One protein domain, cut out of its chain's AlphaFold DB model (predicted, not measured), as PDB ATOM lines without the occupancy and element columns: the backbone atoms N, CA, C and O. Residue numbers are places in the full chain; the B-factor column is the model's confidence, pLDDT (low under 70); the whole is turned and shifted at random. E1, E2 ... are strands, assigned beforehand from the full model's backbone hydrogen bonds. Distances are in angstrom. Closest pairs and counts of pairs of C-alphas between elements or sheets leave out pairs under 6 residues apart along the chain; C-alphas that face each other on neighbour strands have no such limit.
ATOM      1  N   PHE A 116     182.211 105.379 104.461       97.38
ATOM      2  CA  PHE A 116     182.525 105.619 105.866       97.38
ATOM      3  C   PHE A 116     181.608 104.832 106.805       97.38
ATOM      4  O   PHE A 116     180.507 104.418 106.435       97.38
ATOM      5  N   GLY A 117     182.105 104.589 108.021       97.31
ATOM      6  CA  GLY A 117     181.364 103.961 109.106       97.31
ATOM      7  C   GLY A 117     180.923 104.980 110.143       97.31
ATOM      8  O   GLY A 117     180.087 105.829 109.851       97.31
ATOM      9  N   ASP A 118     181.489 104.875 111.344       98.50
ATOM     10  CA  ASP A 118     181.400 105.966 112.313       98.50
ATOM     11  C   ASP A 118     182.257 107.131 111.823       98.50
ATOM     12  O   ASP A 118     183.343 106.909 111.279       98.50
ATOM     13  N   VAL A 119     181.769 108.354 112.008       98.31
ATOM     14  CA  VAL A 119     182.464 109.567 111.577       98.31
ATOM     15  C   VAL A 119     182.249 110.712 112.551       98.31
ATOM     16  O   VAL A 119     181.193 110.836 113.174       98.31
ATOM     17  N   GLN A 120     183.252 111.581 112.611       98.38
ATOM     18  CA  GLN A 120     183.081 112.975 112.988       98.38
ATOM     19  C   GLN A 120     183.145 113.786 111.692       98.38
ATOM     20  O   GLN A 120     184.067 113.599 110.897       98.38
ATOM     21  N   LEU A 121     182.137 114.615 111.439       98.19
ATOM     22  CA  LEU A 121     182.001 115.396 110.215       98.19
ATOM     23  C   LEU A 121     181.827 116.867 110.572       98.19
ATOM     24  O   LEU A 121     180.900 117.217 111.295       98.19
ATOM     25  N   HIS A 122     182.681 117.703 109.994       97.94
ATOM     26  CA  HIS A 122     182.481 119.142 109.929       97.94
ATOM     27  C   HIS A 122     182.004 119.522 108.521       97.94
ATOM     28  O   HIS A 122     182.543 119.021 107.528       97.94
ATOM     29  N   LEU A 123     180.990 120.381 108.423       96.56
ATOM     30  CA  LEU A 123     180.472 120.899 107.158       96.56
ATOM     31  C   LEU A 123     179.917 122.306 107.349       96.56
ATOM     32  O   LEU A 123     179.068 122.527 108.207       96.56
ATOM     33  N   GLU A 124     180.300 123.224 106.469       97.44
ATOM     34  CA  GLU A 124     179.665 124.536 106.376       97.44
ATOM     35  C   GLU A 124     178.727 124.609 105.167       97.44
ATOM     36  O   GLU A 124     179.011 124.069 104.095       97.44
ATOM     37  N   PHE A 125     177.596 125.293 105.327       97.69
ATOM     38  CA  PHE A 125     176.628 125.516 104.255       97.69
ATOM     39  C   PHE A 125     176.047 126.927 104.306       97.69
ATOM     40  O   PHE A 125     176.056 127.598 105.334       97.69
ATOM     41  N   ARG A 126     175.511 127.384 103.175       97.19
ATOM     42  CA  ARG A 126     174.887 128.700 103.047       97.19
ATOM     43  C   ARG A 126     173.677 128.623 102.130       97.19
ATOM     44  O   ARG A 126     173.782 128.161 100.994       97.19
ATOM     45  N   SER A 127     172.551 129.148 102.600       96.50
ATOM     46  CA  SER A 127     171.313 129.215 101.818       96.50
ATOM     47  C   SER A 127     171.349 130.335 100.767       96.50
ATOM     48  O   SER A 127     172.002 131.360 100.990       96.50
ATOM     49  N   PRO A 128     170.635 130.188  99.631       93.75
ATOM     50  CA  PRO A 128     170.539 131.229  98.608       93.75
ATOM     51  C   PRO A 128     170.019 132.566  99.154       93.75
ATOM     52  O   PRO A 128     169.108 132.596  99.978       93.75
ATOM     53  N   ASN A 129     170.557 133.673  98.636       94.62
ATOM     54  CA  ASN A 129     170.154 135.040  98.966       94.62
ATOM     55  C   ASN A 129     169.950 135.838  97.658       94.62
ATOM     56  O   ASN A 129     170.860 135.825  96.824       94.62
ATOM     57  N   PRO A 130     168.808 136.521  97.440       95.50
ATOM     58  CA  PRO A 130     167.648 136.634  98.328       95.50
ATOM     59  C   PRO A 130     166.864 135.321  98.485       95.50
ATOM     60  O   PRO A 130     166.803 134.521  97.546       95.50
ATOM     61  N   PRO A 131     166.221 135.096  99.645       94.19
ATOM     62  CA  PRO A 131     165.275 134.002  99.797       94.19
ATOM     63  C   PRO A 131     164.013 134.266  98.964       94.19
ATOM     64  O   PRO A 131     163.440 135.351  99.018       94.19
ATOM     65  N   THR A 132     163.560 133.273  98.196       92.56
ATOM     66  CA  THR A 132     162.433 133.431  97.246       92.56
ATOM     67  C   THR A 132     161.298 132.423  97.428       92.56
ATOM     68  O   THR A 132     160.261 132.542  96.780       92.56
ATOM     69  N   LYS A 133     161.478 131.423  98.291       94.44
ATOM     70  CA  LYS A 133     160.543 130.309  98.510       94.44
ATOM     71  C   LYS A 133     160.212 130.185 100.000       94.44
ATOM     72  O   LYS A 133     160.720 130.960 100.806       94.44
ATOM     73  N   SER A 134     159.369 129.228 100.374       97.06
ATOM     74  CA  SER A 134     158.961 128.992 101.763       97.06
ATOM     75  C   SER A 134     158.936 127.505 102.106       97.06
ATOM     76  O   SER A 134     158.972 126.649 101.220       97.06
ATOM     77  N   SER A 135     158.870 127.201 103.404       97.81
ATOM     78  CA  SER A 135     158.853 125.841 103.937       97.81
ATOM     79  C   SER A 135     159.997 125.009 103.329       97.81
ATOM     80  O   SER A 135     161.113 125.510 103.185       97.81
ATOM     81  N   GLN A 136     159.718 123.770 102.931       97.12
ATOM     82  CA  GLN A 136     160.662 122.828 102.326       97.12
ATOM     83  C   GLN A 136     161.219 123.251 100.970       97.12
ATOM     84  O   GLN A 136     162.168 122.647 100.498       97.12
ATOM     85  N   ASP A 137     160.652 124.255 100.313       94.31
ATOM     86  CA  ASP A 137     161.138 124.690  99.007       94.31
ATOM     87  C   ASP A 137     162.246 125.753  99.127       94.31
ATOM     88  O   ASP A 137     162.860 126.139  98.128       94.31
ATOM     89  N   ARG A 138     162.543 126.230 100.342       95.31
ATOM     90  CA  ARG A 138     163.520 127.295 100.597       95.31
ATOM     91  C   ARG A 138     164.866 126.728 101.063       95.31
ATOM     92  O   ARG A 138     165.053 126.428 102.234       95.31
ATOM     93  N   GLY A 139     165.820 126.626 100.136       94.62
ATOM     94  CA  GLY A 139     167.206 126.249 100.458       94.62
ATOM     95  C   GLY A 139     167.370 124.810 100.962       94.62
ATOM     96  O   GLY A 139     168.219 124.564 101.806       94.62
ATOM     97  N   ASN A 140     166.535 123.889 100.480       95.62
ATOM     98  CA  ASN A 140     166.505 122.498 100.927       95.62
ATOM     99  C   ASN A 140     167.639 121.659 100.324       95.62
ATOM    100  O   ASN A 140     167.883 121.701  99.114       95.62
ATOM    101  N   SER A 141     168.313 120.911 101.187       95.44
ATOM    102  CA  SER A 141     169.293 119.874 100.885       95.44
ATOM    103  C   SER A 141     169.384 118.927 102.092       95.44
ATOM    104  O   SER A 141     168.629 119.061 103.043       95.44
ATOM    105  N   GLY A 142     170.347 118.014 102.125       96.56
ATOM    106  CA  GLY A 142     170.521 117.148 103.287       96.56
ATOM    107  C   GLY A 142     171.857 116.431 103.296       96.56
ATOM    108  O   GLY A 142     172.475 116.209 102.252       96.56
ATOM    109  N   ILE A 143     172.301 116.050 104.492       97.88
ATOM    110  CA  ILE A 143     173.472 115.197 104.694       97.88
ATOM    111  C   ILE A 143     172.970 113.779 104.932       97.88
ATOM    112  O   ILE A 143     172.340 113.496 105.949       97.88
ATOM    113  N   TRP A 144     173.270 112.879 103.999       97.31
ATOM    114  CA  TRP A 144     172.765 111.509 104.017       97.31
ATOM    115  C   TRP A 144     173.830 110.524 104.489       97.31
ATOM    116  O   TRP A 144     174.633 110.014 103.700       97.31
ATOM    117  N   PHE A 145     173.808 110.175 105.773       98.06
ATOM    118  CA  PHE A 145     174.683 109.131 106.294       98.06
ATOM    119  C   PHE A 145     174.252 107.774 105.748       98.06
ATOM    120  O   PHE A 145     173.090 107.367 105.855       98.06
ATOM    121  N   MET A 146     175.206 107.071 105.132       96.06
ATOM    122  CA  MET A 146     174.996 105.760 104.509       96.06
ATOM    123  C   MET A 146     173.857 105.739 103.472       96.06
ATOM    124  O   MET A 146     173.275 104.680 103.244       96.06
ATOM    125  N   GLN A 147     173.526 106.891 102.870       93.31
ATOM    126  CA  GLN A 147     172.379 107.054 101.960       93.31
ATOM    127  C   GLN A 147     171.036 106.620 102.589       93.31
ATOM    128  O   GLN A 147     170.151 106.117 101.900       93.31
ATOM    129  N   ARG A 148     170.901 106.744 103.918       95.25
ATOM    130  CA  ARG A 148     169.719 106.282 104.671       95.25
ATOM    131  C   ARG A 148     169.234 107.260 105.728       95.25
ATOM    132  O   ARG A 148     168.031 107.348 105.937       95.25
ATOM    133  N   TYR A 149     170.153 107.930 106.418       97.81
ATOM    134  CA  TYR A 149     169.828 108.806 107.542       97.81
ATOM    135  C   TYR A 149     170.120 110.248 107.150       97.81
ATOM    136  O   TYR A 149     171.284 110.631 107.043       97.81
ATOM    137  N   GLU A 150     169.068 111.020 106.907       98.38
ATOM    138  CA  GLU A 150     169.177 112.420 106.515       98.38
ATOM    139  C   GLU A 150     169.203 113.327 107.746       98.38
ATOM    140  O   GLU A 150     168.251 113.360 108.530       98.38
ATOM    141  N   LEU A 151     170.291 114.080 107.894       98.56
ATOM    142  CA  LEU A 151     170.312 115.300 108.689       98.56
ATOM    143  C   LEU A 151     169.947 116.468 107.770       98.56
ATOM    144  O   LEU A 151     170.640 116.734 106.784       98.56
ATOM    145  N   GLN A 152     168.855 117.146 108.101       98.56
ATOM    146  CA  GLN A 152     168.229 118.123 107.223       98.56
ATOM    147  C   GLN A 152     169.048 119.411 107.086       98.56
ATOM    148  O   GLN A 152     169.376 120.047 108.092       98.56
ATOM    149  N   ILE A 153     169.259 119.857 105.844       98.25
ATOM    150  CA  ILE A 153     169.715 121.214 105.520       98.25
ATOM    151  C   ILE A 153     168.523 121.992 104.960       98.25
ATOM    152  O   ILE A 153     167.921 121.627 103.955       98.25
ATOM    153  N   LEU A 154     168.186 123.112 105.590       98.12
ATOM    154  CA  LEU A 154     167.128 123.995 105.114       98.12
ATOM    155  C   LEU A 154     167.472 125.441 105.465       98.12
ATOM    156  O   LEU A 154     168.161 125.703 106.453       98.12
ATOM    157  N   ASP A 155     166.956 126.401 104.699       98.00
ATOM    158  CA  ASP A 155     166.900 127.782 105.166       98.00
ATOM    159  C   ASP A 155     165.854 127.891 106.285       98.00
ATOM    160  O   ASP A 155     164.658 128.018 106.021       98.00
ATOM    161  N   GLY A 156     166.303 127.773 107.536       97.06
ATOM    162  CA  GLY A 156     165.452 127.810 108.724       97.06
ATOM    163  C   GLY A 156     165.211 129.206 109.300       97.06
ATOM    164  O   GLY A 156     164.509 129.318 110.309       97.06
ATOM    165  N   TYR A 157     165.761 130.269 108.704       97.50
ATOM    166  CA  TYR A 157     165.651 131.627 109.240       97.50
ATOM    167  C   TYR A 157     164.338 132.298 108.821       97.50
ATOM    168  O   TYR A 157     164.117 132.615 107.646       97.50
ATOM    169  N   ASN A 158     163.456 132.537 109.800       96.88
ATOM    170  CA  ASN A 158     162.108 133.076 109.581       96.88
ATOM    171  C   ASN A 158     161.345 132.316 108.477       96.88
ATOM    172  O   ASN A 158     160.689 132.912 107.621       96.88
ATOM    173  N   ASN A 159     161.465 130.985 108.480       97.88
ATOM    174  CA  ASN A 159     160.855 130.099 107.494       97.88
ATOM    175  C   ASN A 159     160.175 128.899 108.179       97.88
ATOM    176  O   ASN A 159     160.798 127.852 108.354       97.88
ATOM    177  N   PRO A 160     158.908 129.032 108.601       97.25
ATOM    178  CA  PRO A 160     158.181 127.933 109.226       97.25
ATOM    179  C   PRO A 160     157.997 126.732 108.283       97.25
ATOM    180  O   PRO A 160     157.667 126.883 107.106       97.25
ATOM    181  N   THR A 161     158.157 125.530 108.831       98.38
ATOM    182  CA  THR A 161     157.863 124.241 108.188       98.38
ATOM    183  C   THR A 161     157.478 123.214 109.265       98.38
ATOM    184  O   THR A 161     157.341 123.575 110.435       98.38
ATOM    185  N   TYR A 162     157.263 121.951 108.903       98.25
ATOM    186  CA  TYR A 162     156.992 120.890 109.879       98.25
ATOM    187  C   TYR A 162     158.241 120.553 110.711       98.25
ATOM    188  O   TYR A 162     159.367 120.551 110.213       98.25
ATOM    189  N   ALA A 163     158.045 120.310 112.010       98.06
ATOM    190  CA  ALA A 163     159.126 120.288 113.000       98.06
ATOM    191  C   ALA A 163     160.162 119.176 112.766       98.06
ATOM    192  O   ALA A 163     161.345 119.367 113.022       98.06
ATOM    193  N   ASP A 164     159.730 118.027 112.261       98.25
ATOM    194  CA  ASP A 164     160.554 116.861 111.941       98.25
ATOM    195  C   ASP A 164     161.204 116.930 110.549       98.25
ATOM    196  O   ASP A 164     161.904 116.003 110.159       98.25
ATOM    197  N   GLY A 165     161.028 118.030 109.812       98.38
ATOM    198  CA  GLY A 165     161.728 118.297 108.551       98.38
ATOM    199  C   GLY A 165     162.346 119.686 108.470       98.38
ATOM    200  O   GLY A 165     162.701 120.136 107.379       98.38
ATOM    201  N   THR A 166     162.457 120.390 109.595       98.19
ATOM    202  CA  THR A 166     163.199 121.653 109.669       98.19
ATOM    203  C   THR A 166     164.708 121.399 109.734       98.19
ATOM    204  O   THR A 166     165.145 120.288 110.028       98.19
ATOM    205  N   VAL A 167     165.514 122.424 109.468       98.06
ATOM    206  CA  VAL A 167     166.983 122.360 109.555       98.06
ATOM    207  C   VAL A 167     167.451 121.748 110.879       98.06
ATOM    208  O   VAL A 167     166.948 122.090 111.948       98.06
ATOM    209  N   GLY A 168     168.394 120.811 110.808       97.69
ATOM    210  CA  GLY A 168     168.907 120.081 111.971       97.69
ATOM    211  C   GLY A 168     168.021 118.938 112.466       97.69
ATOM    212  O   GLY A 168     168.431 118.225 113.381       97.69
ATOM    213  N   ALA A 169     166.841 118.722 111.881       98.44
ATOM    214  CA  ALA A 169     166.073 117.510 112.133       98.44
ATOM    215  C   ALA A 169     166.803 116.288 111.568       98.44
ATOM    216  O   ALA A 169     167.417 116.354 110.499       98.44
ATOM    217  N   ILE A 170     166.646 115.146 112.236       98.38
ATOM    218  CA  ILE A 170     166.747 113.877 111.518       98.38
ATOM    219  C   ILE A 170     165.416 113.702 110.798       98.38
ATOM    220  O   ILE A 170     164.379 113.532 111.451       98.38
ATOM    221  N   TYR A 171     165.463 113.834 109.474       98.25
ATOM    222  CA  TYR A 171     164.288 114.087 108.650       98.25
ATOM    223  C   TYR A 171     163.207 113.009 108.834       98.25
ATOM    224  O   TYR A 171     163.496 111.812 108.845       98.25
ATOM    225  N   ALA A 172     161.958 113.455 109.006       97.56
ATOM    226  CA  ALA A 172     160.765 112.642 109.262       97.56
ATOM    227  C   ALA A 172     160.845 111.730 110.507       97.56
ATOM    228  O   ALA A 172     160.083 110.766 110.626       97.56
ATOM    229  N   TRP A 173     161.767 112.004 111.440       97.38
ATOM    230  CA  TRP A 173     161.926 111.203 112.655       97.38
ATOM    231  C   TRP A 173     161.996 112.031 113.935       97.38
ATOM    232  O   TRP A 173     161.217 111.792 114.858       97.38
ATOM    233  N   LYS A 174     162.938 112.978 114.027       97.38
ATOM    234  CA  LYS A 174     163.184 113.716 115.272       97.38
ATOM    235  C   LYS A 174     163.460 115.197 114.997       97.38
ATOM    236  O   LYS A 174     164.482 115.502 114.379       97.38
ATOM    237  N   PRO A 175     162.604 116.110 115.499       98.12
ATOM    238  CA  PRO A 175     162.875 117.543 115.468       98.12
ATOM    239  C   PRO A 175     164.191 117.901 116.179       98.12
ATOM    240  O   PRO A 175     164.551 117.234 117.160       98.12
ATOM    241  N   PRO A 176     164.893 118.961 115.741       97.31
ATOM    242  CA  PRO A 176     166.029 119.489 116.485       97.31
ATOM    243  C   PRO A 176     165.562 120.065 117.827       97.31
ATOM    244  O   PRO A 176     164.406 120.457 117.989       97.31
ATOM    245  N   LEU A 177     166.476 120.155 118.794       96.62
ATOM    246  CA  LEU A 177     166.171 120.747 120.103       96.62
ATOM    247  C   LEU A 177     165.911 122.258 120.007       96.62
ATOM    248  O   LEU A 177     165.092 122.793 120.748       96.62
ATOM    249  N   VAL A 178     166.607 122.934 119.092       94.88
ATOM    250  CA  VAL A 178     166.528 124.377 118.847       94.88
ATOM    251  C   VAL A 178     166.765 124.670 117.364       94.88
ATOM    252  O   VAL A 178     167.357 123.856 116.659       94.88
ATOM    253  N   ASN A 179     166.339 125.845 116.896       95.19
ATOM    254  CA  ASN A 179     166.679 126.368 115.572       95.19
ATOM    255  C   ASN A 179     167.570 127.619 115.725       95.19
ATOM    256  O   ASN A 179     167.034 128.708 115.937       95.19
ATOM    257  N   PRO A 180     168.903 127.480 115.634       95.50
ATOM    258  CA  PRO A 180     169.853 128.588 115.714       95.50
ATOM    259  C   PRO A 180     170.213 129.175 114.335       95.50
ATOM    260  O   PRO A 180     171.279 129.767 114.198       95.50
ATOM    261  N   SER A 181     169.362 129.001 113.311       95.56
ATOM    262  CA  SER A 181     169.709 129.376 111.932       95.56
ATOM    263  C   SER A 181     170.122 130.833 111.790       95.56
ATOM    264  O   SER A 181     169.438 131.738 112.279       95.56
ATOM    265  N   ARG A 182     171.175 131.061 111.010       96.81
ATOM    266  CA  ARG A 182     171.575 132.398 110.558       96.81
ATOM    267  C   ARG A 182     170.738 132.871 109.361       96.81
ATOM    268  O   ARG A 182     170.167 132.039 108.652       96.81
ATOM    269  N   PRO A 183     170.658 134.192 109.104       97.50
ATOM    270  CA  PRO A 183     170.020 134.738 107.908       97.50
ATOM    271  C   PRO A 183     170.520 134.123 106.589       97.50
ATOM    272  O   PRO A 183     171.686 133.756 106.448       97.50
ATOM    273  N   SER A 184     169.646 134.067 105.578       97.19
ATOM    274  CA  SER A 184     169.995 133.599 104.230       97.19
ATOM    275  C   SER A 184     171.203 134.363 103.666       97.19
ATOM    276  O   SER A 184     171.236 135.592 103.691       97.19
ATOM    277  N   GLY A 185     172.177 133.649 103.101       96.94
ATOM    278  CA  GLY A 185     173.427 134.237 102.609       96.94
ATOM    279  C   GLY A 185     174.574 134.263 103.625       96.94
ATOM    280  O   GLY A 185     175.709 134.529 103.226       96.94
ATOM    281  N   GLU A 186     174.327 133.922 104.889       97.75
ATOM    282  CA  GLU A 186     175.382 133.670 105.871       97.75
ATOM    283  C   GLU A 186     175.764 132.185 105.902       97.75
ATOM    284  O   GLU A 186     174.948 131.303 105.626       97.75
ATOM    285  N   TRP A 187     177.034 131.915 106.206       97.00
ATOM    286  CA  TRP A 187     177.524 130.558 106.421       97.00
ATOM    287  C   TRP A 187     177.082 130.044 107.786       97.00
ATOM    288  O   TRP A 187     177.195 130.763 108.781       97.00
ATOM    289  N   GLN A 188     176.615 128.804 107.805       96.31
ATOM    290  CA  GLN A 188     176.236 128.028 108.977       96.31
ATOM    291  C   GLN A 188     177.164 126.821 109.088       96.31
ATOM    292  O   GLN A 188     177.530 126.241 108.064       96.31
ATOM    293  N   SER A 189     177.517 126.437 110.308       96.75
ATOM    294  CA  SER A 189     178.422 125.320 110.583       96.75
ATOM    295  C   SER A 189     177.694 124.156 111.237       96.75
ATOM    296  O   SER A 189     177.002 124.338 112.242       96.75
ATOM    297  N   TYR A 190     177.910 122.958 110.700       97.69
ATOM    298  CA  TYR A 190     177.593 121.691 111.337       97.69
ATOM    299  C   TYR A 190     178.855 121.002 111.845       97.69
ATOM    300  O   TYR A 190     179.768 120.731 111.068       97.69
ATOM    301  N   ASP A 191     178.823 120.594 113.111       97.50
ATOM    302  CA  ASP A 191     179.716 119.579 113.669       97.50
ATOM    303  C   ASP A 191     178.875 118.370 114.078       97.50
ATOM    304  O   ASP A 191     177.911 118.486 114.840       97.50
ATOM    305  N   ILE A 192     179.187 117.203 113.521       98.25
ATOM    306  CA  ILE A 192     178.335 116.017 113.611       98.25
ATOM    307  C   ILE A 192     179.161 114.823 114.064       98.25
ATOM    308  O   ILE A 192     180.197 114.514 113.482       98.25
ATOM    309  N   VAL A 193     178.657 114.096 115.055       98.50
ATOM    310  CA  VAL A 193     179.125 112.754 115.405       98.50
ATOM    311  C   VAL A 193     178.057 111.764 114.969       98.50
ATOM    312  O   VAL A 193     176.918 111.822 115.438       98.50
ATOM    313  N   PHE A 194     178.423 110.858 114.067       98.69
ATOM    314  CA  PHE A 194     177.553 109.788 113.601       98.69
ATOM    315  C   PHE A 194     178.157 108.429 113.936       98.69
ATOM    316  O   PHE A 194     179.285 108.117 113.554       98.69
ATOM    317  N   GLU A 195     177.369 107.593 114.602       98.69
ATOM    318  CA  GLU A 195     177.679 106.191 114.845       98.69
ATOM    319  C   GLU A 195     176.768 105.319 113.982       98.69
ATOM    320  O   GLU A 195     175.538 105.355 114.115       98.69
ATOM    321  N   ARG A 196     177.358 104.492 113.110       98.19
ATOM    322  CA  ARG A 196     176.585 103.602 112.231       98.19
ATOM    323  C   ARG A 196     175.872 102.512 113.049       98.19
ATOM    324  O   ARG A 196     176.403 102.064 114.076       98.19
ATOM    325  N   PRO A 197     174.735 101.979 112.574       98.06
ATOM    326  CA  PRO A 197     174.111 100.827 113.217       98.06
ATOM    327  C   PRO A 197     175.064  99.621 113.253       98.06
ATOM    328  O   PRO A 197     175.894  99.424 112.359       98.06
ATOM    329  N   ARG A 198     174.942  98.791 114.291       98.19
ATOM    330  CA  ARG A 198     175.661  97.516 114.424       98.19
ATOM    331  C   ARG A 198     174.694  96.365 114.221       98.19
ATOM    332  O   ARG A 198     173.648  96.332 114.865       98.19
ATOM    333  N   PHE A 199     175.074  95.415 113.376       97.88
ATOM    334  CA  PHE A 199     174.304  94.207 113.097       97.88
ATOM    335  C   PHE A 199     175.100  92.964 113.499       97.88
ATOM    336  O   PHE A 199     176.330  92.968 113.432       97.88
ATOM    337  N   GLY A 200     174.398  91.924 113.945       97.75
ATOM    338  CA  GLY A 200     174.977  90.615 114.231       97.75
ATOM    339  C   GLY A 200     175.252  89.815 112.953       97.75
ATOM    340  O   GLY A 200     174.813  90.215 111.872       97.75
ATOM    341  N   PRO A 201     175.943  88.664 113.055       97.25
ATOM    342  CA  PRO A 201     176.187  87.777 111.912       97.25
ATOM    343  C   PRO A 201     174.903  87.262 111.238       97.25
ATOM    344  O   PRO A 201     174.923  86.904 110.067       97.25
ATOM    345  N   ASP A 202     173.792  87.241 111.974       96.88
ATOM    346  CA  ASP A 202     172.446  86.867 111.527       96.88
ATOM    347  C   ASP A 202     171.666  88.032 110.883       96.88
ATOM    348  O   ASP A 202     170.507  87.873 110.504       96.88
ATOM    349  N   GLY A 203     172.275  89.219 110.779       96.88
ATOM    350  CA  GLY A 203     171.632  90.431 110.272       96.88
ATOM    351  C   GLY A 203     170.712  91.127 111.279       96.88
ATOM    352  O   GLY A 203     170.085  92.129 110.932       96.88
ATOM    353  N   LYS A 204     170.626  90.658 112.532       98.19
ATOM    354  CA  LYS A 204     169.819  91.311 113.568       98.19
ATOM    355  C   LYS A 204     170.458  92.628 114.001       98.19
ATOM    356  O   LYS A 204     171.665  92.697 114.225       98.19
ATOM    357  N   LEU A 205     169.646  93.671 114.179       97.75
ATOM    358  CA  LEU A 205     170.110  94.941 114.738       97.75
ATOM    359  C   LEU A 205     170.534  94.752 116.204       97.75
ATOM    360  O   LEU A 205     169.723  94.371 117.046       97.75
ATOM    361  N   LEU A 206     171.800  95.043 116.501       98.19
ATOM    362  CA  LEU A 206     172.378  95.001 117.847       98.19
ATOM    363  C   LEU A 206     172.446  96.392 118.487       98.19
ATOM    364  O   LEU A 206     172.240  96.526 119.690       98.19
ATOM    365  N   ARG A 207     172.726  97.430 117.690       98.12
ATOM    366  CA  ARG A 207     172.749  98.837 118.127       98.12
ATOM    367  C   ARG A 207     172.214  99.724 116.996       98.12
ATOM    368  O   ARG A 207     172.704  99.570 115.875       98.12
ATOM    369  N   PRO A 208     171.239 100.620 117.243       97.44
ATOM    370  CA  PRO A 208     170.757 101.554 116.227       97.44
ATOM    371  C   PRO A 208     171.830 102.587 115.861       97.44
ATOM    372  O   PRO A 208     172.859 102.689 116.527       97.44
ATOM    373  N   ALA A 209     171.582 103.348 114.796       97.81
ATOM    374  CA  ALA A 209     172.391 104.520 114.491       97.81
ATOM    375  C   ALA A 209     172.193 105.594 115.573       97.81
ATOM    376  O   ALA A 209     171.074 105.774 116.060       97.81
ATOM    377  N   TYR A 210     173.254 106.324 115.902       98.12
ATOM    378  CA  TYR A 210     173.182 107.521 116.739       98.12
ATOM    379  C   TYR A 210     173.764 108.702 115.972       98.12
ATOM    380  O   TYR A 210     174.791 108.571 115.311       98.12
ATOM    381  N   ALA A 211     173.096 109.847 116.058       97.75
ATOM    382  CA  ALA A 211     173.557 111.091 115.469       97.75
ATOM    383  C   ALA A 211     173.443 112.207 116.507       97.75
ATOM    384  O   ALA A 211     172.378 112.411 117.097       97.75
ATOM    385  N   THR A 212     174.539 112.929 116.694       97.56
ATOM    386  CA  THR A 212     174.596 114.172 117.458       97.56
ATOM    387  C   THR A 212     175.074 115.254 116.510       97.56
ATOM    388  O   THR A 212     176.137 115.105 115.917       97.56
ATOM    389  N   ALA A 213     174.296 116.320 116.355       96.50
ATOM    390  CA  ALA A 213     174.626 117.432 115.476       96.50
ATOM    391  C   ALA A 213     174.566 118.747 116.252       96.50
ATOM    392  O   ALA A 213     173.607 119.002 116.984       96.50
ATOM    393  N   PHE A 214     175.579 119.578 116.052       95.94
ATOM    394  CA  PHE A 214     175.666 120.938 116.557       95.94
ATOM    395  C   PHE A 214     175.557 121.886 115.365       95.94
ATOM    396  O   PHE A 214     176.372 121.800 114.453       95.94
ATOM    397  N   LEU A 215     174.542 122.753 115.355       95.81
ATOM    398  CA  LEU A 215     174.370 123.798 114.343       95.81
ATOM    399  C   LEU A 215     174.717 125.147 114.963       95.81
ATOM    400  O   LEU A 215     174.070 125.534 115.936       95.81
ATOM    401  N   ASP A 216     175.722 125.835 114.420       92.00
ATOM    402  CA  ASP A 216     176.168 127.168 114.863       92.00
ATOM    403  C   ASP A 216     176.358 127.296 116.388       92.00
ATOM    404  O   ASP A 216     176.180 128.360 116.988       92.00
TER     405      ASP A 216
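What this domain is: This is residues 116 to 216 of the 222 residues of the protein "DUF1080 domain-containing protein" of Sphingomonadales bacterium (UniProt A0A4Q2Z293). Little regular structure is present: a three-stranded sheet, E1-E4-E6, has one face partly covered by the smaller E2-E3 hairpin and the long loop 154 to 186, with E5 at one far end. The 101 printed residues include six named strands, E1 to E6 in chain order, holding 36 residues, and no named helix: all strand. Both sheets, E1-E4-E6 and E2-E3, are antiparallel, and the whole is compact, with a radius of gyration of the C-alphas of 14.7 A, a rod spanning 51 by 24 by 21 A.

How they stand to each other: Inner strand E4, residues 187 to 195, is antiparallel to edge strands E1, 119 to 126 (N 121 to O 192, 2.8 A), and E6, 210 to 215 (N 193 to O 212, 2.8 A). E2, 141 to 145, and E3, 149 to 153, form an antiparallel hairpin (N 143 to O 151, 2.9 A). The closest C-alphas of E2 and E4, Phe 145 and Phe 194, are 7.9 A apart. E5, 205 to 207, runs on into E6 at 49 degrees.

Where its parts are: E4 measures 25.8 A and E1 22.3 A. C-alpha 119 is at (182.464, 109.567, 111.577), C-alpha 215 at (174.370, 123.798, 114.343).

The domain as a whole: The printed part has no cut. Links E1-E2 and E3-E4 are long. No printed residue is under 70 pLDDT.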